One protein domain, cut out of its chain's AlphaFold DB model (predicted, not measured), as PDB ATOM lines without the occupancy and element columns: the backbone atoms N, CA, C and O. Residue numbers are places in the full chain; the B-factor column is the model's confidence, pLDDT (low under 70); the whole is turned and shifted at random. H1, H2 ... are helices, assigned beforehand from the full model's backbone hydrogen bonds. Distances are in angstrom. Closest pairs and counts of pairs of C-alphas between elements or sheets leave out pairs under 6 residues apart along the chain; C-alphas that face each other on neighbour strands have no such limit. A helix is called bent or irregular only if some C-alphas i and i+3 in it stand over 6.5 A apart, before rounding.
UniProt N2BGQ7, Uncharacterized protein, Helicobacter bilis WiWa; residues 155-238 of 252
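This is residues 155 to 238 of the 252 residues of an uncharacterized protein of Helicobacter bilis WiWa (UniProt N2BGQ7). Three helices make a row, with H2 in the middle, H1 crossing it on one side and H3 running nearly along it on the other; residues 201 to 219 fold back from the end of H2 to the start of H3. The printed part has 84 residues with three named helices, H1, H2, H3, and no named strand: all helix. It is compact, radius of gyration of the C-alphas 12.6 A, spanning 35 by 27 by 17 A.

H1, residues 155 to 175, touches H2, residues 181 to 200, closest at the C-alphas of Glu 167 and Ala 188, 5.1 A, at a steep tilt of 48 degrees, opposite ways. H2 touches H3, residues 220 to 236, closest at the C-alphas of Asp 183 and Gly 222, 5.6 A, at a shallow tilt of 6 degrees, the same way. H1 and H3 are close but not clearly touching; their closest C-alphas, Met 174 and Val 225, are 7.4 A apart. Every O i to N i+4 pair is within hydrogen-bond range in H1, 14 of 16 in H2 and 11 of 13 in H3.

H1 is 30.0 A long from C-alpha 155 at (18.641, 13.084, 32.089), H2 28.3 A, and H3 24.5 A to C-alpha 236 at (2.981, -1.994, 37.487). H2 is irregular, only just, C-alphas 186 and 189 being 6.7 A apart, with a kink of 29 degrees near residue 188. H3 is irregular, C-alphas 228 and 231 being 7.6 A apart, with a kink of 51 degrees near residue 229.

The C-alphas farthest apart, Gln 155 and Met 220, are 37.6 A apart. The printed part has no cut; the link H1 to H2 is tight, H2 to H3 long. No printed residue is under 70 in pLDDT.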
ATOM      1  N   GLN A 155      19.622  14.150  32.299       97.12
ATOM      2  CA  GLN A 155      18.641  13.084  32.089       97.12
ATOM      3  C   GLN A 155      19.278  11.695  32.174       97.12
ATOM      4  O   GLN A 155      18.754  10.845  32.893       97.12
ATOM      5  N   THR A 156      20.445  11.482  31.559       97.19
ATOM      6  CA  THR A 156      21.190  10.224  31.730       97.19
ATOM      7  C   THR A 156      21.534   9.992  33.201       97.19
ATOM      8  O   THR A 156      21.245   8.923  33.740       97.19
ATOM      9  N   PHE A 157      22.059  11.017  33.887       97.50
ATOM     10  CA  PHE A 157      22.355  10.933  35.319       97.50
ATOM     11  C   PHE A 157      21.116  10.572  36.153       97.50
ATOM     12  O   PHE A 157      21.174   9.658  36.976       97.50
ATOM     13  N   ALA A 158      19.992  11.262  35.949       97.25
ATOM     14  CA  ALA A 158      18.765  11.043  36.708       97.25
ATOM     15  C   ALA A 158      18.216   9.628  36.484       97.25
ATOM     16  O   ALA A 158      17.809   8.965  37.447       97.25
ATOM     17  N   THR A 159      18.224   9.141  35.237       96.25
ATOM     18  CA  THR A 159      17.774   7.784  34.898       96.25
ATOM     19  C   THR A 159      18.651   6.733  35.565       96.25
ATOM     20  O   THR A 159      18.124   5.822  36.208       96.25
ATOM     21  N   GLU A 160      19.976   6.866  35.482       96.12
ATOM     22  CA  GLU A 160      20.904   5.937  36.133       96.12
ATOM     23  C   GLU A 160      20.774   5.975  37.656       96.12
ATOM     24  O   GLU A 160      20.706   4.924  38.294       96.12
ATOM     25  N   TYR A 161      20.680   7.169  38.245       96.00
ATOM     26  CA  TYR A 161      20.507   7.350  39.684       96.00
ATOM     27  C   TYR A 161      19.232   6.664  40.188       96.00
ATOM     28  O   TYR A 161      19.276   5.888  41.144       96.00
ATOM     29  N   THR A 162      18.109   6.894  39.506       96.75
ATOM     30  CA  THR A 162      16.803   6.330  39.883       96.75
ATOM     31  C   THR A 162      16.792   4.812  39.714       96.75
ATOM     32  O   THR A 162      16.386   4.089  40.625       96.75
ATOM     33  N   LYS A 163      17.319   4.308  38.590       96.06
ATOM     34  CA  LYS A 163      17.442   2.868  38.326       96.06
ATOM     35  C   LYS A 163      18.294   2.180  39.396       96.06
ATOM     36  O   LYS A 163      17.875   1.190  39.993       96.06
ATOM     37  N   ASN A 164      19.466   2.741  39.693       95.62
ATOM     38  CA  ASN A 164      20.360   2.213  40.721       95.62
ATOM     39  C   ASN A 164      19.705   2.245  42.109       95.62
ATOM     40  O   ASN A 164      19.841   1.283  42.865       95.62
ATOM     41  N   GLY A 165      18.954   3.304  42.429       95.75
ATOM     42  CA  GLY A 165      18.171   3.399  43.661       95.75
ATOM     43  C   GLY A 165      17.193   2.232  43.817       95.75
ATOM     44  O   GLY A 165      17.202   1.553  44.847       95.75
ATOM     45  N   PHE A 166      16.421   1.923  42.771       95.62
ATOM     46  CA  PHE A 166      15.510   0.777  42.782       95.62
ATOM     47  C   PHE A 166      16.220  -0.567  42.865       95.62
ATOM     48  O   PHE A 166      15.761  -1.453  43.588       95.62
ATOM     49  N   GLU A 167      17.345  -0.741  42.170       94.81
ATOM     50  CA  GLU A 167      18.123  -1.970  42.296       94.81
ATOM     51  C   GLU A 167      18.652  -2.163  43.724       94.81
ATOM     52  O   GLU A 167      18.581  -3.274  44.254       94.81
ATOM     53  N   VAL A 168      19.139  -1.101  44.374       95.38
ATOM     54  CA  VAL A 168      19.610  -1.147  45.768       95.38
ATOM     55  C   VAL A 168      18.464  -1.482  46.721       95.38
ATOM     56  O   VAL A 168      18.603  -2.399  47.535       95.38
ATOM     57  N   LEU A 169      17.316  -0.808  46.596       93.44
ATOM     58  CA  LEU A 169      16.132  -1.080  47.418       93.44
ATOM     59  C   LEU A 169      15.616  -2.509  47.206       93.44
ATOM     60  O   LEU A 169      15.369  -3.231  48.173       93.44
ATOM     61  N   GLY A 170      15.522  -2.955  45.951       93.94
ATOM     62  CA  GLY A 170      15.110  -4.313  45.603       93.94
ATOM     63  C   GLY A 170      16.040  -5.368  46.202       93.94
ATOM     64  O   GLY A 170      15.569  -6.341  46.796       93.94
ATOM     65  N   LYS A 171      17.362  -5.161  46.123       95.69
ATOM     66  CA  LYS A 171      18.366  -6.041  46.746       95.69
ATOM     67  C   LYS A 171      18.239  -6.058  48.269       95.69
ATOM     68  O   LYS A 171      18.235  -7.143  48.846       95.69
ATOM     69  N   ALA A 172      18.032  -4.906  48.908       94.50
ATOM     70  CA  ALA A 172      17.834  -4.816  50.355       94.50
ATOM     71  C   ALA A 172      16.555  -5.535  50.825       94.50
ATOM     72  O   ALA A 172      16.557  -6.205  51.859       94.50
ATOM     73  N   VAL A 173      15.460  -5.450  50.059       92.06
ATOM     74  CA  VAL A 173      14.241  -6.232  50.327       92.06
ATOM     75  C   VAL A 173      14.522  -7.724  50.163       92.06
ATOM     76  O   VAL A 173      14.163  -8.508  51.039       92.06
ATOM     77  N   MET A 174      15.191  -8.128  49.082       95.50
ATOM     78  CA  MET A 174      15.541  -9.526  48.811       95.50
ATOM     79  C   MET A 174      16.505 -10.134  49.843       95.50
ATOM     80  O   MET A 174      16.385 -11.322  50.150       95.50
ATOM     81  N   ASP A 175      17.407  -9.336  50.421       95.44
ATOM     82  CA  ASP A 175      18.295  -9.761  51.511       95.44
ATOM     83  C   ASP A 175      17.487 -10.241  52.734       95.44
ATOM     84  O   ASP A 175      17.829 -11.261  53.332       95.44
ATOM     85  N   LYS A 176      16.341  -9.608  53.043       93.19
ATOM     86  CA  LYS A 176      15.426 -10.046  54.123       93.19
ATOM     87  C   LYS A 176      14.791 -11.422  53.865       93.19
ATOM     88  O   LYS A 176      14.296 -12.050  54.796       93.19
ATOM     89  N   PHE A 177      14.799 -11.890  52.614       93.56
ATOM     90  CA  PHE A 177      14.286 -13.199  52.198       93.56
ATOM     91  C   PHE A 177      15.400 -14.217  51.909       93.56
ATOM     92  O   PHE A 177      15.115 -15.274  51.346       93.56
ATOM     93  N   PHE A 178      16.653 -13.919  52.278       95.06
ATOM     94  CA  PHE A 178      17.812 -14.800  52.070       95.06
ATOM     95  C   PHE A 178      18.062 -15.171  50.596       95.06
ATOM     96  O   PHE A 178      18.622 -16.224  50.286       95.06
ATOM     97  N   VAL A 179      17.649 -14.310  49.660       96.94
ATOM     98  CA  VAL A 179      17.906 -14.511  48.228       96.94
ATOM     99  C   VAL A 179      19.405 -14.377  47.957       96.94
ATOM    100  O   VAL A 179      20.042 -13.441  48.433       96.94
ATOM    101  N   SER A 180      19.985 -15.287  47.172       97.25
ATOM    102  CA  SER A 180      21.419 -15.251  46.854       97.25
ATOM    103  C   SER A 180      21.805 -14.002  46.048       97.25
ATOM    104  O   SER A 180      21.007 -13.505  45.256       97.25
ATOM    105  N   LYS A 181      23.051 -13.513  46.163       97.06
ATOM    106  CA  LYS A 181      23.519 -12.361  45.360       97.06
ATOM    107  C   LYS A 181      23.433 -12.613  43.848       97.06
ATOM    108  O   LYS A 181      23.158 -11.689  43.090       97.06
ATOM    109  N   LYS A 182      23.596 -13.870  43.418       97.00
ATOM    110  CA  LYS A 182      23.367 -14.289  42.028       97.00
ATOM    111  C   LYS A 182      21.912 -14.039  41.608       97.00
ATOM    112  O   LYS A 182      21.689 -13.342  40.626       97.00
ATOM    113  N   ASP A 183      20.945 -14.560  42.364       97.69
ATOM    114  CA  ASP A 183      19.513 -14.394  42.064       97.69
ATOM    115  C   ASP A 183      19.080 -12.923  42.167       97.69
ATOM    116  O   ASP A 183      18.284 -12.451  41.360       97.69
ATOM    117  N   GLN A 184      19.640 -12.172  43.121       97.25
ATOM    118  CA  GLN A 184      19.401 -10.736  43.262       97.25
ATOM    119  C   GLN A 184      19.807  -9.954  42.010       97.25
ATOM    120  O   GLN A 184      19.071  -9.071  41.580       97.25
ATOM    121  N   ASN A 185      20.954 -10.280  41.410       96.56
ATOM    122  CA  ASN A 185      21.414  -9.636  40.178       96.56
ATOM    123  C   ASN A 185      20.563 -10.014  38.955       96.56
ATOM    124  O   ASN A 185      20.534  -9.254  37.993       96.56
ATOM    125  N   ILE A 186      19.858 -11.148  38.998       96.44
ATOM    126  CA  ILE A 186      18.885 -11.530  37.965       96.44
ATOM    127  C   ILE A 186      17.564 -10.778  38.174       96.44
ATOM    128  O   ILE A 186      17.001 -10.275  37.211       96.44
ATOM    129  N   LEU A 187      17.064 -10.688  39.410       96.31
ATOM    130  CA  LEU A 187      15.741 -10.129  39.722       96.31
ATOM    131  C   LEU A 187      15.703  -8.596  39.752       96.31
ATOM    132  O   LEU A 187      14.728  -8.004  39.288       96.31
ATOM    133  N   ALA A 188      16.737  -7.950  40.301       95.75
ATOM    134  CA  ALA A 188      16.740  -6.505  40.535       95.75
ATOM    135  C   ALA A 188      16.493  -5.668  39.262       95.75
ATOM    136  O   ALA A 188      15.688  -4.741  39.346       95.75
ATOM    137  N   PRO A 189      17.060  -6.005  38.083       94.62
ATOM    138  CA  PRO A 189      16.784  -5.255  36.860       94.62
ATOM    139  C   PRO A 189      15.314  -5.290  36.422       94.62
ATOM    140  O   PRO A 189      14.814  -4.283  35.927       94.62
ATOM    141  N   TYR A 190      14.595  -6.403  36.621       94.88
ATOM    142  CA  TYR A 190      13.167  -6.498  36.276       94.88
ATOM    143  C   TYR A 190      12.304  -5.650  37.210       94.88
ATOM    144  O   TYR A 190      11.411  -4.944  36.751       94.88
ATOM    145  N   ILE A 191      12.616  -5.680  38.511       93.81
ATOM    146  CA  ILE A 191      11.954  -4.840  39.515       93.81
ATOM    147  C   ILE A 191      12.194  -3.366  39.182       93.81
ATOM    148  O   ILE A 191      11.245  -2.600  39.063       93.81
ATOM    149  N   SER A 192      13.455  -2.981  38.974       95.12
ATOM    150  CA  SER A 192      13.805  -1.602  38.648       95.12
ATOM    151  C   SER A 192      13.167  -1.136  37.343       95.12
ATOM    152  O   SER A 192      12.695  -0.009  37.294       95.12
ATOM    153  N   SER A 193      13.116  -1.981  36.311       94.50
ATOM    154  CA  SER A 193      12.500  -1.605  35.034       94.50
ATOM    155  C   SER A 193      10.998  -1.358  35.174       94.50
ATOM    156  O   SER A 193      10.502  -0.423  34.561       94.50
ATOM    157  N   ALA A 194      10.295  -2.149  35.994       95.62
ATOM    158  CA  ALA A 194       8.877  -1.928  36.271       95.62
ATOM    159  C   ALA A 194       8.647  -0.566  36.941       95.62
ATOM    160  O   ALA A 194       7.875   0.239  36.439       95.62
ATOM    161  N   PHE A 195       9.375  -0.256  38.017       96.38
ATOM    162  CA  PHE A 195       9.217   1.036  38.692       96.38
ATOM    163  C   PHE A 195       9.665   2.233  37.848       96.38
ATOM    164  O   PHE A 195       9.067   3.297  37.947       96.38
ATOM    165  N   ILE A 196      10.697   2.080  37.011       95.69
ATOM    166  CA  ILE A 196      11.104   3.143  36.083       95.69
ATOM    167  C   ILE A 196      10.020   3.396  35.040       95.69
ATOM    168  O   ILE A 196       9.741   4.557  34.764       95.69
ATOM    169  N   ALA A 197       9.400   2.343  34.493       95.62
ATOM    170  CA  ALA A 197       8.249   2.514  33.613       95.62
ATOM    171  C   ALA A 197       7.149   3.293  34.338       95.62
ATOM    172  O   ALA A 197       6.705   4.308  33.816       95.62
ATOM    173  N   HIS A 198       6.848   2.914  35.583       97.06
ATOM    174  CA  HIS A 198       5.840   3.607  36.381       97.06
ATOM    175  C   HIS A 198       6.133   5.091  36.607       97.06
ATOM    176  O   HIS A 198       5.276   5.967  36.562       97.06
ATOM    177  N   TYR A 199       7.402   5.410  36.844       97.25
ATOM    178  CA  TYR A 199       7.823   6.789  37.067       97.25
ATOM    179  C   TYR A 199       7.771   7.644  35.799       97.25
ATOM    180  O   TYR A 199       7.688   8.870  35.890       97.25
ATOM    181  N   MET A 200       7.815   7.020  34.622       95.56
ATOM    182  CA  MET A 200       7.643   7.706  33.343       95.56
ATOM    183  C   MET A 200       6.166   7.954  32.998       95.56
ATOM    184  O   MET A 200       5.894   8.894  32.240       95.56
ATOM    185  N   GLY A 201       5.247   7.159  33.554       95.69
ATOM    186  CA  GLY A 201       3.841   7.106  33.158       95.69
ATOM    187  C   GLY A 201       3.629   6.495  31.769       95.69
ATOM    188  O   GLY A 201       4.582   6.288  31.005       95.69
ATOM    189  N   ASP A 202       2.365   6.257  31.431       95.12
ATOM    190  CA  ASP A 202       1.875   5.570  30.239       95.12
ATOM    191  C   ASP A 202       2.583   4.208  30.066       95.12
ATOM    192  O   ASP A 202       3.217   3.940  29.030       95.12
ATOM    193  N   GLU A 203       2.564   3.354  31.101       93.31
ATOM    194  CA  GLU A 203       3.350   2.120  31.117       93.31
ATOM    195  C   GLU A 203       2.882   1.154  30.031       93.31
ATOM    196  O   GLU A 203       1.844   0.497  30.102       93.31
ATOM    197  N   MET A 204       3.718   1.009  29.007       87.69
ATOM    198  CA  MET A 204       3.481   0.070  27.923       87.69
ATOM    199  C   MET A 204       4.711  -0.817  27.739       87.69
ATOM    200  O   MET A 204       5.738  -0.351  27.233       87.69
ATOM    201  N   PRO A 205       4.646  -2.110  28.112       88.94
ATOM    202  CA  PRO A 205       5.745  -3.019  27.838       88.94
ATOM    203  C   PRO A 205       5.951  -3.153  26.327       88.94
ATOM    204  O   PRO A 205       4.990  -3.190  25.549       88.94
ATOM    205  N   GLN A 206       7.207  -3.257  25.884       88.00
ATOM    206  CA  GLN A 206       7.479  -3.471  24.462       88.00
ATOM    207  C   GLN A 206       6.878  -4.808  24.011       88.00
ATOM    208  O   GLN A 206       6.828  -5.778  24.773       88.00
ATOM    209  N   LYS A 207       6.455  -4.877  22.743       81.19
ATOM    210  CA  LYS A 207       6.010  -6.122  22.109       81.19
ATOM    211  C   LYS A 207       7.150  -7.143  22.247       81.19
ATOM    212  O   LYS A 207       8.221  -6.921  21.703       81.19
ATOM    213  N   ASP A 208       6.930  -8.198  23.029       87.81
ATOM    214  CA  ASP A 208       7.891  -9.267  23.371       87.81
ATOM    215  C   ASP A 208       8.879  -8.987  24.527       87.81
ATOM    216  O   ASP A 208       9.758  -9.811  24.808       87.81
ATOM    217  N   GLN A 209       8.718  -7.888  25.270       91.31
ATOM    218  CA  GLN A 209       9.498  -7.649  26.486       91.31
ATOM    219  C   GLN A 209       9.189  -8.703  27.556       91.31
ATOM    220  O   GLN A 209       8.043  -8.906  27.963       91.31
ATOM    221  N   LYS A 210      10.233  -9.347  28.087       93.00
ATOM    222  CA  LYS A 210      10.106 -10.177  29.290       93.00
ATOM    223  C   LYS A 210      10.018  -9.277  30.522       93.00
ATOM    224  O   LYS A 210      10.961  -8.555  30.820       93.00
ATOM    225  N   LEU A 211       8.908  -9.361  31.255       94.75
ATOM    226  CA  LEU A 211       8.680  -8.565  32.474       94.75
ATOM    227  C   LEU A 211       9.201  -9.241  33.744       94.75
ATOM    228  O   LEU A 211       9.386  -8.593  34.768       94.75
ATOM    229  N   ILE A 212       9.467 -10.543  33.674       95.31
ATOM    230  CA  ILE A 212      10.043 -11.344  34.753       95.31
ATOM    231  C   ILE A 212      11.096 -12.307  34.185       95.31
ATOM    232  O   ILE A 212      10.979 -12.708  33.020       95.31
ATOM    233  N   PRO A 213      12.106 -12.713  34.977       94.94
ATOM    234  CA  PRO A 213      13.092 -13.696  34.536       94.94
ATOM    235  C   PRO A 213      12.485 -15.100  34.417       94.94
ATOM    236  O   PRO A 213      11.445 -15.400  35.013       94.94
ATOM    237  N   ASP A 214      13.169 -15.999  33.699       93.44
ATOM    238  CA  ASP A 214      12.814 -17.418  33.744       93.44
ATOM    239  C   ASP A 214      13.131 -17.968  35.140       93.44
ATOM    240  O   ASP A 214      14.271 -17.962  35.604       93.44
ATOM    241  N   SER A 215      12.107 -18.498  35.810       93.06
ATOM    242  CA  SER A 215      12.242 -19.130  37.123       93.06
ATOM    243  C   SER A 215      13.336 -20.206  37.179       93.06
ATOM    244  O   SER A 215      13.899 -20.431  38.248       93.06
ATOM    245  N   LYS A 216      13.667 -20.872  36.062       93.94
ATOM    246  CA  LYS A 216      14.734 -21.887  35.993       93.94
ATOM    247  C   LYS A 216      16.125 -21.318  36.266       93.94
ATOM    248  O   LYS A 216      16.991 -22.066  36.711       93.94
ATOM    249  N   GLU A 217      16.326 -20.024  36.039       93.12
ATOM    250  CA  GLU A 217      17.595 -19.330  36.281       93.12
ATOM    251  C   GLU A 217      17.829 -19.034  37.772       93.12
ATOM    252  O   GLU A 217      18.953 -18.722  38.171       93.12
ATOM    253  N   LEU A 218      16.782 -19.173  38.597       96.44
ATOM    254  CA  LEU A 218      16.773 -18.793  40.005       96.44
ATOM    255  C   LEU A 218      16.941 -19.989  40.950       96.44
ATOM    256  O   LEU A 218      16.387 -21.079  40.749       96.44
ATOM    257  N   GLY A 219      17.640 -19.744  42.058       96.38
ATOM    258  CA  GLY A 219      17.639 -20.614  43.230       96.38
ATOM    259  C   GLY A 219      16.283 -20.660  43.946       96.38
ATOM    260  O   GLY A 219      15.328 -19.965  43.600       96.38
ATOM    261  N   MET A 220      16.187 -21.493  44.987       96.06
ATOM    262  CA  MET A 220      14.943 -21.714  45.743       96.06
ATOM    263  C   MET A 220      14.358 -20.416  46.325       96.06
ATOM    264  O   MET A 220      13.176 -20.134  46.131       96.06
ATOM    265  N   PHE A 221      15.184 -19.602  46.991       96.12
ATOM    266  CA  PHE A 221      14.743 -18.328  47.573       96.12
ATOM    267  C   PHE A 221      14.401 -17.283  46.502       96.12
ATOM    268  O   PHE A 221      13.415 -16.565  46.652       96.12
ATOM    269  N   GLY A 222      15.142 -17.246  45.386       96.06
ATOM    270  CA  GLY A 222      14.807 -16.398  44.239       96.06
ATOM    271  C   GLY A 222      13.438 -16.743  43.644       96.06
ATOM    272  O   GLY A 222      12.619 -15.851  43.433       96.06
ATOM    273  N   LYS A 223      13.136 -18.036  43.464       96.50
ATOM    274  CA  LYS A 223      11.811 -18.508  43.015       96.50
ATOM    275  C   LYS A 223      10.697 -18.129  43.984       96.50
ATOM    276  O   LYS A 223       9.625 -17.732  43.538       96.50
ATOM    277  N   LEU A 224      10.943 -18.234  45.291       94.94
ATOM    278  CA  LEU A 224       9.970 -17.853  46.314       94.94
ATOM    279  C   LEU A 224       9.631 -16.359  46.240       94.94
ATOM    280  O   LEU A 224       8.453 -16.000  46.254       94.94
ATOM    281  N   VAL A 225      10.645 -15.492  46.151       94.31
ATOM    282  CA  VAL A 225      10.428 -14.044  46.017       94.31
ATOM    283  C   VAL A 225       9.738 -13.719  44.703       94.31
ATOM    284  O   VAL A 225       8.752 -12.983  44.723       94.31
ATOM    285  N   LEU A 226      10.192 -14.308  43.592       95.62
ATOM    286  CA  LEU A 226       9.546 -14.130  42.299       95.62
ATOM    287  C   LEU A 226       8.068 -14.511  42.383       95.62
ATOM    288  O   LEU A 226       7.231 -13.721  41.985       95.62
ATOM    289  N   HIS A 227       7.727 -15.661  42.965       94.19
ATOM    290  CA  HIS A 227       6.335 -16.079  43.126       94.19
ATOM    291  C   HIS A 227       5.510 -15.082  43.958       94.19
ATOM    292  O   HIS A 227       4.405 -14.730  43.562       94.19
ATOM    293  N   LYS A 228       6.056 -14.578  45.074       91.88
ATOM    294  CA  LYS A 228       5.353 -13.633  45.965       91.88
ATOM    295  C   LYS A 228       5.199 -12.220  45.400       91.88
ATOM    296  O   LYS A 228       4.286 -11.509  45.803       91.88
ATOM    297  N   LYS A 229       6.133 -11.778  44.557       92.88
ATOM    298  CA  LYS A 229       6.197 -10.401  44.036       92.88
ATOM    299  C   LYS A 229       5.929 -10.319  42.534       92.88
ATOM    300  O   LYS A 229       6.014  -9.236  41.968       92.88
ATOM    301  N   ARG A 230       5.577 -11.437  41.896       94.62
ATOM    302  CA  ARG A 230       5.260 -11.511  40.468       94.62
ATOM    303  C   ARG A 230       4.196 -10.496  40.083       94.62
ATOM    304  O   ARG A 230       4.403  -9.744  39.140       94.62
ATOM    305  N   ASP A 231       3.091 -10.482  40.820       95.19
ATOM    306  CA  ASP A 231       1.948  -9.643  40.473       95.19
ATOM    307  C   ASP A 231       2.256  -8.163  40.696       95.19
ATOM    308  O   ASP A 231       1.820  -7.351  39.902       95.19
ATOM    309  N   LEU A 232       3.102  -7.811  41.671       94.56
ATOM    310  CA  LEU A 232       3.620  -6.446  41.797       94.56
ATOM    311  C   LEU A 232       4.362  -6.018  40.526       94.56
ATOM    312  O   LEU A 232       4.055  -4.980  39.954       94.56
ATOM    313  N   ILE A 233       5.334  -6.825  40.084       94.56
ATOM    314  CA  ILE A 233       6.162  -6.485  38.919       94.56
ATOM    315  C   ILE A 233       5.287  -6.375  37.673       94.56
ATOM    316  O   ILE A 233       5.448  -5.435  36.912       94.56
ATOM    317  N   ILE A 234       4.370  -7.322  37.463       95.12
ATOM    318  CA  ILE A 234       3.521  -7.359  36.268       95.12
ATOM    319  C   ILE A 234       2.466  -6.253  36.291       95.12
ATOM    320  O   ILE A 234       2.270  -5.607  35.271       95.12
ATOM    321  N   ASN A 235       1.790  -6.031  37.418       95.19
ATOM    322  CA  ASN A 235       0.686  -5.076  37.481       95.19
ATOM    323  C   ASN A 235       1.154  -3.630  37.351       95.19
ATOM    324  O   ASN A 235       0.384  -2.825  36.852       95.19
ATOM    325  N   ILE A 236       2.392  -3.313  37.743       95.38
ATOM    326  CA  ILE A 236       2.981  -1.994  37.487       95.38
ATOM    327  C   ILE A 236       3.103  -1.707  35.977       95.38
ATOM    328  O   ILE A 236       2.995  -0.568  35.563       95.38
ATOM    329  N   TRP A 237       3.300  -2.726  35.134       94.81
ATOM    330  CA  TRP A 237       3.315  -2.540  33.674       94.81
ATOM    331  C   TRP A 237       1.921  -2.410  33.056       94.81
ATOM    332  O   TRP A 237       1.810  -2.255  31.840       94.81
ATOM    333  N   HIS A 238       0.863  -2.595  33.842       91.44
ATOM    334  CA  HIS A 238      -0.507  -2.485  33.373       91.44
ATOM    335  C   HIS A 238      -1.069  -1.138  33.801       91.44
ATOM    336  O   HIS A 238      -1.774  -1.061  34.811       91.44
TER     337      HIS A 238